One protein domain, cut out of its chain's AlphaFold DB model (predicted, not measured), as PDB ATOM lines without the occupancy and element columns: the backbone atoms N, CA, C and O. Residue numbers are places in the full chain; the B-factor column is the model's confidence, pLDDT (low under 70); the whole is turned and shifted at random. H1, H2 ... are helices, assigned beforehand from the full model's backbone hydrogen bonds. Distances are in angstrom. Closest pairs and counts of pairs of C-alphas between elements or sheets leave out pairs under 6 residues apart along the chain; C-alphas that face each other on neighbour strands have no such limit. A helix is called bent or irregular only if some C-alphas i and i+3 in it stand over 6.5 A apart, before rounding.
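AT A GLANCE: This is residues 308 to 398 of the 398 residues of the protein "RepB_primase domain-containing protein" of Magnetospirillum kuznetsovii (UniProt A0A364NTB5). What shape do these atoms make? H4 is the core of a cluster of crossed helices: the helical hairpin H2 and H3 packs on it, H5 crosses H3 and H4, and small H1 packs on H4 at one end of the whole. Residues 335 to 340 of H2 and the loop residues 376 to 382 stick out. What is it made of? The printed part has 91 residues with five named helices, H1 to H5 in order, and no named strand: all helix. It is compact, with a radius of gyration of the C-alphas of 12.2 A and spans of 37 by 29 by 25 A.

IN THESE COORDINATES: Where do the helices run? H1, residues 308 to 314, begins at C-alpha (35.926, 3.420, 1.412) and is 9.9 A long. H2, residues 320 to 340, is 28.7 A, and H3, residues 343 to 355, 18.5 A. H4, residues 361 to 371, is 15.7 A, and H5, residues 383 to 396, is 20.2 A and ends at C-alpha (50.473, -4.877, -14.649). Is any helix irregular? H2 is, with C-alphas 336 and 339 9.5 A apart, and it has a kink of 56 degrees near residue 334.

HOW THE PARTS SIT: What touches the hub, H4? The closest C-alphas are Ile 313 of H1 and Val 362, 5.5 A; Leu 323 of H2, which touches with residues 322 to 330 alone, and Val 367, 5.6 A; Leu 354 of H3 and Ala 364, 6.1 A; Met 387 of H5 and Ile 365, 5.6 A. How do the others stand? The hairpin H2 and H3 has a shallow tilt of 29 degrees, opposite ways, closest at the C-alphas of Ala 326 and Ile 350, 6.1 A. H5 touches H3 with residues 390 to 395 alone, at a steep tilt of 57 degrees, closest at the C-alphas of Ala 394 and Ile 352, 5.1 A. H2 and H5 are apart. Are the backbones in order? Every O i to N i+4 pair is within hydrogen-bond range in H1, H3, H4 and H5, and 15 of 17 in H2.

THE WHOLE: How far does it reach? The C-alphas farthest apart, Asp 308 and Arg 336, are 37.8 A apart. Is anything cut, long or uncertain? The printed part has no cut, and the link from H4 to H5 is long, at 11 residues. Residues 372 to 381 and 396 to 398 are under pLDDT 70.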
ATOM      1  N   ASP A 308      35.716   2.170   2.158       75.25
ATOM      2  CA  ASP A 308      35.926   3.420   1.412       75.25
ATOM      3  C   ASP A 308      36.142   3.174  -0.094       75.25
ATOM      4  O   ASP A 308      35.544   3.841  -0.938       75.25
ATOM      5  N   GLY A 309      36.940   2.165  -0.459       77.94
ATOM      6  CA  GLY A 309      37.142   1.785  -1.858       77.94
ATOM      7  C   GLY A 309      35.853   1.298  -2.527       77.94
ATOM      8  O   GLY A 309      35.576   1.654  -3.673       77.94
ATOM      9  N   ARG A 310      35.030   0.528  -1.805       83.94
ATOM     10  CA  ARG A 310      33.723   0.055  -2.292       83.94
ATOM     11  C   ARG A 310      32.747   1.213  -2.477       83.94
ATOM     12  O   ARG A 310      32.084   1.271  -3.510       83.94
ATOM     13  N   ALA A 311      32.712   2.152  -1.532       79.12
ATOM     14  CA  ALA A 311      31.900   3.359  -1.631       79.12
ATOM     15  C   ALA A 311      32.306   4.214  -2.845       79.12
ATOM     16  O   ALA A 311      31.445   4.639  -3.612       79.12
ATOM     17  N   LYS A 312      33.612   4.385  -3.089       84.69
ATOM     18  CA  LYS A 312      34.135   5.105  -4.265       84.69
ATOM     19  C   LYS A 312      33.764   4.445  -5.589       84.69
ATOM     20  O   LYS A 312      33.438   5.151  -6.537       84.69
ATOM     21  N   ILE A 313      33.802   3.113  -5.663       87.06
ATOM     22  CA  ILE A 313      33.360   2.373  -6.856       87.06
ATOM     23  C   ILE A 313      31.859   2.568  -7.079       87.06
ATOM     24  O   ILE A 313      31.457   2.888  -8.192       87.06
ATOM     25  N   ALA A 314      31.043   2.419  -6.032       84.50
ATOM     26  CA  ALA A 314      29.593   2.579  -6.127       84.50
ATOM     27  C   ALA A 314      29.178   4.006  -6.526       84.50
ATOM     28  O   ALA A 314      28.214   4.183  -7.264       84.50
ATOM     29  N   ALA A 315      29.924   5.017  -6.075       87.81
ATOM     30  CA  ALA A 315      29.702   6.420  -6.420       87.81
ATOM     31  C   ALA A 315      30.353   6.845  -7.752       87.81
ATOM     32  O   ALA A 315      30.204   7.995  -8.168       87.81
ATOM     33  N   CYS A 316      31.109   5.964  -8.416       90.06
ATOM     34  CA  CYS A 316      31.868   6.326  -9.606       90.06
ATOM     35  C   CYS A 316      30.943   6.577 -10.803       90.06
ATOM     36  O   CYS A 316      30.303   5.665 -11.325       90.06
ATOM     37  N   GLN A 317      30.937   7.817 -11.289       91.44
ATOM     38  CA  GLN A 317      30.308   8.180 -12.553       91.44
ATOM     39  C   GLN A 317      31.303   7.965 -13.694       91.44
ATOM     40  O   GLN A 317      32.040   8.873 -14.080       91.44
ATOM     41  N   ALA A 318      31.359   6.734 -14.199       89.06
ATOM     42  CA  ALA A 318      32.232   6.399 -15.313       89.06
ATOM     43  C   ALA A 318      31.859   7.174 -16.582       89.06
ATOM     44  O   ALA A 318      30.682   7.406 -16.871       89.06
ATOM     45  N   ARG A 319      32.870   7.539 -17.380       95.06
ATOM     46  CA  ARG A 319      32.640   8.219 -18.660       95.06
ATOM     47  C   ARG A 319      31.743   7.356 -19.572       95.06
ATOM     48  O   ARG A 319      32.093   6.201 -19.825       95.06
ATOM     49  N   PRO A 320      30.647   7.901 -20.143       93.94
ATOM     50  CA  PRO A 320      29.684   7.116 -20.927       93.94
ATOM     51  C   PRO A 320      30.298   6.330 -22.091       93.94
ATOM     52  O   PRO A 320      29.913   5.197 -22.361       93.94
ATOM     53  N   TRP A 321      31.309   6.890 -22.754       92.81
ATOM     54  CA  TRP A 321      31.973   6.224 -23.874       92.81
ATOM     55  C   TRP A 321      32.821   5.010 -23.449       92.81
ATOM     56  O   TRP A 321      33.036   4.112 -24.261       92.81
ATOM     57  N   LEU A 322      33.286   4.944 -22.193       92.81
ATOM     58  CA  LEU A 322      33.973   3.764 -21.657       92.81
ATOM     59  C   LEU A 322      32.989   2.633 -21.348       92.81
ATOM     60  O   LEU A 322      33.307   1.472 -21.600       92.81
ATOM     61  N   LEU A 323      31.793   2.976 -20.857       92.06
ATOM     62  CA  LEU A 323      30.687   2.027 -20.701       92.06
ATOM     63  C   LEU A 323      30.285   1.451 -22.062       92.06
ATOM     64  O   LEU A 323      30.263   0.231 -22.222       92.06
ATOM     65  N   GLN A 324      30.079   2.317 -23.060       89.94
ATOM     66  CA  GLN A 324      29.771   1.890 -24.427       89.94
ATOM     67  C   GLN A 324      30.877   0.993 -24.993       89.94
ATOM     68  O   GLN A 324      30.601  -0.079 -25.522       89.94
ATOM     69  N   TYR A 325      32.144   1.382 -24.817       92.25
ATOM     70  CA  TYR A 325      33.280   0.568 -25.239       92.25
ATOM     71  C   TYR A 325      33.244  -0.832 -24.613       92.25
ATOM     72  O   TYR A 325      33.439  -1.823 -25.320       92.25
ATOM     73  N   ALA A 326      33.016  -0.932 -23.303       91.25
ATOM     74  CA  ALA A 326      32.965  -2.218 -22.619       91.25
ATOM     75  C   ALA A 326      31.805  -3.087 -23.126       91.25
ATOM     76  O   ALA A 326      32.024  -4.262 -23.414       91.25
ATOM     77  N   GLN A 327      30.615  -2.506 -23.310       89.38
ATOM     78  CA  GLN A 327      29.440  -3.196 -23.855       89.38
ATOM     79  C   GLN A 327      29.679  -3.698 -25.281       89.38
ATOM     80  O   GLN A 327      29.490  -4.884 -25.548       89.38
ATOM     81  N   ASP A 328      30.173  -2.842 -26.178       87.94
ATOM     82  CA  ASP A 328      30.438  -3.199 -27.576       87.94
ATOM     83  C   ASP A 328      31.466  -4.326 -27.685       87.94
ATOM     84  O   ASP A 328      31.314  -5.258 -28.476       87.94
ATOM     85  N   ASN A 329      32.539  -4.259 -26.893       89.06
ATOM     86  CA  ASN A 329      33.566  -5.296 -26.914       89.06
ATOM     87  C   ASN A 329      33.061  -6.594 -26.295       89.06
ATOM     88  O   ASN A 329      33.392  -7.665 -26.797       89.06
ATOM     89  N   PHE A 330      32.237  -6.511 -25.255       86.94
ATOM     90  CA  PHE A 330      31.614  -7.690 -24.683       86.94
ATOM     91  C   PHE A 330      30.672  -8.379 -25.684       86.94
ATOM     92  O   PHE A 330      30.759  -9.596 -25.867       86.94
ATOM     93  N   LEU A 331      29.825  -7.614 -26.381       85.94
ATOM     94  CA  LEU A 331      28.946  -8.129 -27.434       85.94
ATOM     95  C   LEU A 331      29.754  -8.790 -28.549       85.94
ATOM     96  O   LEU A 331      29.502  -9.947 -28.867       85.94
ATOM     97  N   ARG A 332      30.806  -8.134 -29.051       85.56
ATOM     98  CA  ARG A 332      31.696  -8.715 -30.073       85.56
ATOM     99  C   ARG A 332      32.350 -10.019 -29.626       85.56
ATOM    100  O   ARG A 332      32.496 -10.944 -30.422       85.56
ATOM    101  N   LEU A 333      32.789 -10.102 -28.370       83.69
ATOM    102  CA  LEU A 333      33.364 -11.331 -27.820       83.69
ATOM    103  C   LEU A 333      32.298 -12.428 -27.699       83.69
ATOM    104  O   LEU A 333      32.577 -13.582 -28.018       83.69
ATOM    105  N   SER A 334      31.082 -12.066 -27.302       82.81
ATOM    106  CA  SER A 334      29.951 -12.992 -27.190       82.81
ATOM    107  C   SER A 334      29.498 -13.520 -28.548       82.81
ATOM    108  O   SER A 334      29.320 -14.722 -28.695       82.81
ATOM    109  N   GLU A 335      29.393 -12.659 -29.561       84.19
ATOM    110  CA  GLU A 335      29.107 -13.048 -30.947       84.19
ATOM    111  C   GLU A 335      30.188 -13.979 -31.501       84.19
ATOM    112  O   GLU A 335      29.891 -14.957 -32.181       84.19
ATOM    113  N   ARG A 336      31.458 -13.701 -31.179       79.75
ATOM    114  CA  ARG A 336      32.593 -14.480 -31.678       79.75
ATOM    115  C   ARG A 336      32.710 -15.864 -31.044       79.75
ATOM    116  O   ARG A 336      33.056 -16.812 -31.741       79.75
ATOM    117  N   TYR A 337      32.525 -15.967 -29.728       78.31
ATOM    118  CA  TYR A 337      32.804 -17.200 -28.982       78.31
ATOM    119  C   TYR A 337      31.542 -17.957 -28.546       78.31
ATOM    120  O   TYR A 337      31.643 -19.129 -28.182       78.31
ATOM    121  N   GLY A 338      30.362 -17.333 -28.598       80.75
ATOM    122  CA  GLY A 338      29.085 -17.949 -28.240       80.75
ATOM    123  C   GLY A 338      29.127 -18.639 -26.874       80.75
ATOM    124  O   GLY A 338      29.600 -18.078 -25.885       80.75
ATOM    125  N   ALA A 339      28.683 -19.898 -26.829       78.00
ATOM    126  CA  ALA A 339      28.682 -20.720 -25.616       78.00
ATOM    127  C   ALA A 339      30.087 -21.021 -25.049       78.00
ATOM    128  O   ALA A 339      30.209 -21.356 -23.873       78.00
ATOM    129  N   ASN A 340      31.146 -20.871 -25.852       77.19
ATOM    130  CA  ASN A 340      32.533 -21.106 -25.443       77.19
ATOM    131  C   ASN A 340      33.214 -19.847 -24.878       77.19
ATOM    132  O   ASN A 340      34.436 -19.829 -24.706       77.19
ATOM    133  N   LEU A 341      32.459 -18.774 -24.615       78.62
ATOM    134  CA  LEU A 341      33.014 -17.545 -24.060       78.62
ATOM    135  C   LEU A 341      33.557 -17.769 -22.640       78.62
ATOM    136  O   LEU A 341      32.815 -17.969 -21.676       78.62
ATOM    137  N   ASP A 342      34.873 -17.636 -22.499       81.50
ATOM    138  CA  ASP A 342      35.524 -17.508 -21.198       81.50
ATOM    139  C   ASP A 342      35.318 -16.081 -20.670       81.50
ATOM    140  O   ASP A 342      36.012 -15.137 -21.060       81.50
ATOM    141  N   ALA A 343      34.331 -15.933 -19.785       78.38
ATOM    142  CA  ALA A 343      33.941 -14.645 -19.223       78.38
ATOM    143  C   ALA A 343      35.089 -13.956 -18.463       78.38
ATOM    144  O   ALA A 343      35.260 -12.748 -18.586       78.38
ATOM    145  N   SER A 344      35.942 -14.710 -17.762       81.81
ATOM    146  CA  SER A 344      37.076 -14.121 -17.041       81.81
ATOM    147  C   SER A 344      38.149 -13.583 -17.983       81.81
ATOM    148  O   SER A 344      38.742 -12.533 -17.726       81.81
ATOM    149  N   ARG A 345      38.377 -14.256 -19.117       80.69
ATOM    150  CA  ARG A 345      39.248 -13.722 -20.174       80.69
ATOM    151  C   ARG A 345      38.651 -12.499 -20.859       80.69
ATOM    152  O   ARG A 345      39.407 -11.587 -21.194       80.69
ATOM    153  N   ALA A 346      37.335 -12.473 -21.062       84.00
ATOM    154  CA  ALA A 346      36.648 -11.312 -21.617       84.00
ATOM    155  C   ALA A 346      36.815 -10.086 -20.702       84.00
ATOM    156  O   ALA A 346      37.259  -9.038 -21.172       84.00
ATOM    157  N   ASP A 347      36.582 -10.252 -19.396       87.38
ATOM    158  CA  ASP A 347      36.756  -9.195 -18.391       87.38
ATOM    159  C   ASP A 347      38.180  -8.616 -18.425       87.38
ATOM    160  O   ASP A 347      38.369  -7.400 -18.452       87.38
ATOM    161  N   PHE A 348      39.198  -9.481 -18.493       87.38
ATOM    162  CA  PHE A 348      40.602  -9.067 -18.550       87.38
ATOM    163  C   PHE A 348      40.957  -8.302 -19.836       87.38
ATOM    164  O   PHE A 348      41.635  -7.274 -19.783       87.38
ATOM    165  N   GLN A 349      40.486  -8.763 -21.000       85.81
ATOM    166  CA  GLN A 349      40.732  -8.078 -22.275       85.81
ATOM    167  C   GLN A 349      40.076  -6.697 -22.321       85.81
ATOM    168  O   GLN A 349      40.686  -5.729 -22.784       85.81
ATOM    169  N   ILE A 350      38.848  -6.590 -21.811       91.75
ATOM    170  CA  ILE A 350      38.139  -5.312 -21.724       91.75
ATOM    171  C   ILE A 350      38.864  -4.386 -20.738       91.75
ATOM    172  O   ILE A 350      39.082  -3.221 -21.073       91.75
ATOM    173  N   ALA A 351      39.336  -4.900 -19.595       92.38
ATOM    174  CA  ALA A 351      40.113  -4.137 -18.614       92.38
ATOM    175  C   ALA A 351      41.384  -3.505 -19.213       92.38
ATOM    176  O   ALA A 351      41.606  -2.308 -19.036       92.38
ATOM    177  N   ILE A 352      42.176  -4.262 -19.987       85.56
ATOM    178  CA  ILE A 352      43.337  -3.725 -20.731       85.56
ATOM    179  C   ILE A 352      42.898  -2.581 -21.653       85.56
ATOM    180  O   ILE A 352      43.532  -1.525 -21.717       85.56
ATOM    181  N   GLY A 353      41.793  -2.786 -22.372       85.94
ATOM    182  CA  GLY A 353      41.229  -1.791 -23.274       85.94
ATOM    183  C   GLY A 353      40.839  -0.485 -22.583       85.94
ATOM    184  O   GLY A 353      41.090   0.580 -23.148       85.94
ATOM    185  N   LEU A 354      40.260  -0.568 -21.382       91.38
ATOM    186  CA  LEU A 354      39.872   0.580 -20.559       91.38
ATOM    187  C   LEU A 354      41.101   1.341 -20.038       91.38
ATOM    188  O   LEU A 354      41.151   2.565 -20.139       91.38
ATOM    189  N   ILE A 355      42.120   0.631 -19.546       90.62
ATOM    190  CA  ILE A 355      43.354   1.242 -19.019       90.62
ATOM    191  C   ILE A 355      44.101   2.005 -20.115       90.62
ATOM    192  O   ILE A 355      44.433   3.173 -19.933       90.62
ATOM    193  N   ASN A 356      44.268   1.399 -21.296       84.19
ATOM    194  CA  ASN A 356      44.878   2.056 -22.463       84.19
ATOM    195  C   ASN A 356      44.112   3.301 -22.937       84.19
ATOM    196  O   ASN A 356      44.651   4.149 -23.641       84.19
ATOM    197  N   ARG A 357      42.840   3.407 -22.555       89.00
ATOM    198  CA  ARG A 357      41.943   4.534 -22.831       89.00
ATOM    199  C   ARG A 357      41.925   5.569 -21.700       89.00
ATOM    200  O   ARG A 357      41.103   6.483 -21.705       89.00
ATOM    201  N   GLY A 358      42.841   5.438 -20.742       84.44
ATOM    202  CA  GLY A 358      43.014   6.356 -19.625       84.44
ATOM    203  C   GLY A 358      41.990   6.167 -18.509       84.44
ATOM    204  O   GLY A 358      41.726   7.121 -17.780       84.44
ATOM    205  N   ALA A 359      41.360   4.994 -18.388       89.00
ATOM    206  CA  ALA A 359      40.518   4.690 -17.234       89.00
ATOM    207  C   ALA A 359      41.383   4.490 -15.982       89.00
ATOM    208  O   ALA A 359      42.335   3.705 -15.979       89.00
ATOM    209  N   GLY A 360      41.034   5.192 -14.903       84.81
ATOM    210  CA  GLY A 360      41.613   4.942 -13.585       84.81
ATOM    211  C   GLY A 360      41.121   3.618 -12.991       84.81
ATOM    212  O   GLY A 360      40.150   3.035 -13.465       84.81
ATOM    213  N   LEU A 361      41.756   3.160 -11.905       86.56
ATOM    214  CA  LEU A 361      41.425   1.884 -11.252       86.56
ATOM    215  C   LEU A 361      39.937   1.785 -10.866       86.56
ATOM    216  O   LEU A 361      39.270   0.822 -11.228       86.56
ATOM    217  N   VAL A 362      39.419   2.798 -10.166       88.75
ATOM    218  CA  VAL A 362      38.020   2.848  -9.702       88.75
ATOM    219  C   VAL A 362      37.043   2.865 -10.880       88.75
ATOM    220  O   VAL A 362      36.070   2.117 -10.879       88.75
ATOM    221  N   GLU A 363      37.334   3.666 -11.906       91.75
ATOM    222  CA  GLU A 363      36.480   3.809 -13.090       91.75
ATOM    223  C   GLU A 363      36.433   2.518 -13.913       91.75
ATOM    224  O   GLU A 363      35.355   2.068 -14.290       91.75
ATOM    225  N   ALA A 364      37.580   1.870 -14.136       92.44
ATOM    226  CA  ALA A 364      37.635   0.600 -14.852       92.44
ATOM    227  C   ALA A 364      36.859  -0.507 -14.118       92.44
ATOM    228  O   ALA A 364      36.141  -1.276 -14.755       92.44
ATOM    229  N   ILE A 365      36.954  -0.563 -12.783       91.88
ATOM    230  CA  ILE A 365      36.181  -1.512 -11.969       91.88
ATOM    231  C   ILE A 365      34.679  -1.220 -12.075       91.88
ATOM    232  O   ILE A 365      33.901  -2.145 -12.305       91.88
ATOM    233  N   ALA A 366      34.269   0.045 -11.942       90.75
ATOM    234  CA  ALA A 366      32.866   0.444 -12.040       90.75
ATOM    235  C   ALA A 366      32.265   0.099 -13.415       90.75
ATOM    236  O   ALA A 366      31.177  -0.473 -13.485       90.75
ATOM    237  N   VAL A 367      33.002   0.359 -14.502       92.75
ATOM    238  CA  VAL A 367      32.589   0.002 -15.869       92.75
ATOM    239  C   VAL A 367      32.400  -1.506 -16.020       92.75
ATOM    240  O   VAL A 367      31.372  -1.954 -16.524       92.75
ATOM    241  N   LEU A 368      33.361  -2.314 -15.566       90.88
ATOM    242  CA  LEU A 368      33.264  -3.771 -15.692       90.88
ATOM    243  C   LEU A 368      32.112  -4.347 -14.860       90.88
ATOM    244  O   LEU A 368      31.408  -5.235 -15.338       90.88
ATOM    245  N   LEU A 369      31.866  -3.821 -13.657       89.12
ATOM    246  CA  LEU A 369      30.718  -4.225 -12.838       89.12
ATOM    247  C   LEU A 369      29.375  -3.899 -13.507       89.12
ATOM    248  O   LEU A 369      28.424  -4.657 -13.338       89.12
ATOM    249  N   ALA A 370      29.301  -2.807 -14.270       86.94
ATOM    250  CA  ALA A 370      28.084  -2.390 -14.961       86.94
ATOM    251  C   ALA A 370      27.817  -3.159 -16.267       86.94
ATOM    252  O   ALA A 370      26.666  -3.264 -16.687       86.94
ATOM    253  N   CYS A 371      28.858  -3.667 -16.937       78.25
ATOM    254  CA  CYS A 371      28.745  -4.150 -18.319       78.25
ATOM    255  C   CYS A 371      28.976  -5.656 -18.508       78.25
ATOM    256  O   CYS A 371      28.697  -6.163 -19.593       78.25
ATOM    257  N   THR A 372      29.501  -6.376 -17.512       66.56
ATOM    258  CA  THR A 372      29.919  -7.778 -17.696       66.56
ATOM    259  C   THR A 372      28.889  -8.774 -17.136       66.56
ATOM    260  O   THR A 372      28.485  -8.678 -15.973       66.56
ATOM    261  N   PRO A 373      28.454  -9.788 -17.909       61.16
ATOM    262  CA  PRO A 373      27.499 -10.794 -17.447       61.16
ATOM    263  C   PRO A 373      28.101 -11.845 -16.508       61.16
ATOM    264  O   PRO A 373      27.375 -12.683 -15.979       61.16
ATOM    265  N   THR A 374      29.397 -11.770 -16.196       56.12
ATOM    266  CA  THR A 374      29.990 -12.417 -15.011       56.12
ATOM    267  C   THR A 374      29.264 -12.008 -13.717       56.12
ATOM    268  O   THR A 374      29.351 -12.720 -12.714       56.12
ATOM    269  N   MET A 375      28.501 -10.905 -13.756       55.69
ATOM    270  CA  MET A 375      27.622 -10.418 -12.690       55.69
ATOM    271  C   MET A 375      26.166 -10.898 -12.800       55.69
ATOM    272  O   MET A 375      25.477 -11.006 -11.784       55.69
ATOM    273  N   THR A 376      25.690 -11.264 -13.994       49.69
ATOM    274  CA  THR A 376      24.358 -11.856 -14.194       49.69
ATOM    275  C   THR A 376      24.418 -13.361 -13.945       49.69
ATOM    276  O   THR A 376      24.545 -14.164 -14.864       49.69
ATOM    277  N   GLY A 377      24.358 -13.739 -12.667       50.41
ATOM    278  CA  GLY A 377      24.296 -15.136 -12.227       50.41
ATOM    279  C   GLY A 377      25.432 -15.519 -11.287       50.41
ATOM    280  O   GLY A 377      26.358 -16.196 -11.705       50.41
ATOM    281  N   ARG A 378      25.349 -15.078 -10.020       49.16
ATOM    282  CA  ARG A 378      26.056 -15.563  -8.805       49.16
ATOM    283  C   ARG A 378      27.408 -16.302  -8.988       49.16
ATOM    284  O   ARG A 378      27.651 -17.281  -8.289       49.16
ATOM    285  N   ARG A 379      28.319 -15.864  -9.866       54.91
ATOM    286  CA  ARG A 379      29.627 -16.534 -10.036       54.91
ATOM    287  C   ARG A 379      30.656 -16.122  -8.985       54.91
ATOM    288  O   ARG A 379      31.581 -16.885  -8.717       54.91
ATOM    289  N   HIS A 380      30.486 -14.968  -8.331       61.44
ATOM    290  CA  HIS A 380      31.437 -14.476  -7.331       61.44
ATOM    291  C   HIS A 380      30.744 -13.943  -6.072       61.44
ATOM    292  O   HIS A 380      29.844 -13.113  -6.151       61.44
ATOM    293  N   ARG A 381      31.213 -14.399  -4.899       68.94
ATOM    294  CA  ARG A 381      30.783 -13.921  -3.569       68.94
ATOM    295  C   ARG A 381      31.161 -12.453  -3.314       68.94
ATOM    296  O   ARG A 381      30.480 -11.784  -2.551       68.94
ATOM    297  N   ASP A 382      32.224 -11.966  -3.965       78.50
ATOM    298  CA  ASP A 382      32.674 -10.568  -3.931       78.50
ATOM    299  C   ASP A 382      32.991 -10.050  -5.353       78.50
ATOM    300  O   ASP A 382      34.138 -10.138  -5.809       78.50
ATOM    301  N   PRO A 383      31.976  -9.532  -6.069       80.38
ATOM    302  CA  PRO A 383      32.112  -8.929  -7.396       80.38
ATOM    303  C   PRO A 383      33.184  -7.846  -7.512       80.38
ATOM    304  O   PRO A 383      34.030  -7.892  -8.406       80.38
ATOM    305  N   ALA A 384      33.173  -6.879  -6.592       82.31
ATOM    306  CA  ALA A 384      34.092  -5.747  -6.623       82.31
ATOM    307  C   ALA A 384      35.531  -6.205  -6.362       82.31
ATOM    308  O   ALA A 384      36.452  -5.778  -7.056       82.31
ATOM    309  N   GLY A 385      35.721  -7.136  -5.421       83.31
ATOM    310  CA  GLY A 385      37.025  -7.745  -5.166       83.31
ATOM    311  C   GLY A 385      37.555  -8.542  -6.359       83.31
ATOM    312  O   GLY A 385      38.750  -8.487  -6.647       83.31
ATOM    313  N   TYR A 386      36.693  -9.265  -7.082       85.19
ATOM    314  CA  TYR A 386      37.079  -9.932  -8.329       85.19
ATOM    315  C   TYR A 386      37.535  -8.927  -9.391       85.19
ATOM    316  O   TYR A 386      38.645  -9.063  -9.908       85.19
ATOM    317  N   MET A 387      36.747  -7.881  -9.648       88.00
ATOM    318  CA  MET A 387      37.096  -6.874 -10.651       88.00
ATOM    319  C   MET A 387      38.358  -6.094 -10.292       88.00
ATOM    320  O   MET A 387      39.168  -5.826 -11.175       88.00
ATOM    321  N   LEU A 388      38.598  -5.809  -9.008       87.06
ATOM    322  CA  LEU A 388      39.864  -5.224  -8.566       87.06
ATOM    323  C   LEU A 388      41.056  -6.082  -8.987       87.06
ATOM    324  O   LEU A 388      42.006  -5.555  -9.560       87.06
ATOM    325  N   ARG A 389      41.009  -7.397  -8.751       83.56
ATOM    326  CA  ARG A 389      42.104  -8.298  -9.147       83.56
ATOM    327  C   ARG A 389      42.293  -8.324 -10.658       83.56
ATOM    328  O   ARG A 389      43.432  -8.290 -11.123       83.56
ATOM    329  N   THR A 390      41.198  -8.342 -11.413       86.56
ATOM    330  CA  THR A 390      41.229  -8.314 -12.879       86.56
ATOM    331  C   THR A 390      41.866  -7.026 -13.400       86.56
ATOM    332  O   THR A 390      42.789  -7.090 -14.209       86.56
ATOM    333  N   VAL A 391      41.447  -5.860 -12.899       89.19
ATOM    334  CA  VAL A 391      41.979  -4.559 -13.333       89.19
ATOM    335  C   VAL A 391      43.421  -4.356 -12.868       89.19
ATOM    336  O   VAL A 391      44.234  -3.858 -13.639       89.19
ATOM    337  N   MET A 392      43.785  -4.788 -11.656       84.44
ATOM    338  CA  MET A 392      45.176  -4.745 -11.181       84.44
ATOM    339  C   MET A 392      46.091  -5.625 -12.034       84.44
ATOM    340  O   MET A 392      47.180  -5.198 -12.407       84.44
ATOM    341  N   SER A 393      45.625  -6.820 -12.405       80.75
ATOM    342  CA  SER A 393      46.364  -7.704 -13.312       80.75
ATOM    343  C   SER A 393      46.494  -7.086 -14.705       80.75
ATOM    344  O   SER A 393      47.564  -7.140 -15.302       80.75
ATOM    345  N   ALA A 394      45.428  -6.464 -15.220       80.62
ATOM    346  CA  ALA A 394      45.454  -5.783 -16.512       80.62
ATOM    347  C   ALA A 394      46.412  -4.583 -16.499       80.62
ATOM    348  O   ALA A 394      47.154  -4.388 -17.452       80.62
ATOM    349  N   LYS A 395      46.451  -3.829 -15.396       78.06
ATOM    350  CA  LYS A 395      47.367  -2.699 -15.206       78.06
ATOM    351  C   LYS A 395      48.830  -3.125 -15.136       78.06
ATOM    352  O   LYS A 395      49.683  -2.359 -15.542       78.06
ATOM    353  N   ALA A 396      49.120  -4.321 -14.630       69.38
ATOM    354  CA  ALA A 396      50.473  -4.877 -14.649       69.38
ATOM    355  C   ALA A 396      50.889  -5.413 -16.034       69.38
ATOM    356  O   ALA A 396      52.069  -5.665 -16.260       69.38
ATOM    357  N   ALA A 397      49.928  -5.638 -16.936       65.50
ATOM    358  CA  ALA A 397      50.149  -6.199 -18.268       65.50
ATOM    359  C   ALA A 397      50.258  -5.141 -19.385       65.50
ATOM    360  O   ALA A 397      50.542  -5.502 -20.530       65.50
ATOM    361  N   VAL A 398      49.997  -3.875 -19.057       58.31
ATOM    362  CA  VAL A 398      50.100  -2.689 -19.923       58.31
ATOM    363  C   VAL A 398      51.271  -1.857 -19.433       58.31
ATOM    364  O   VAL A 398      52.044  -1.394 -20.297       58.31
TER     365      VAL A 398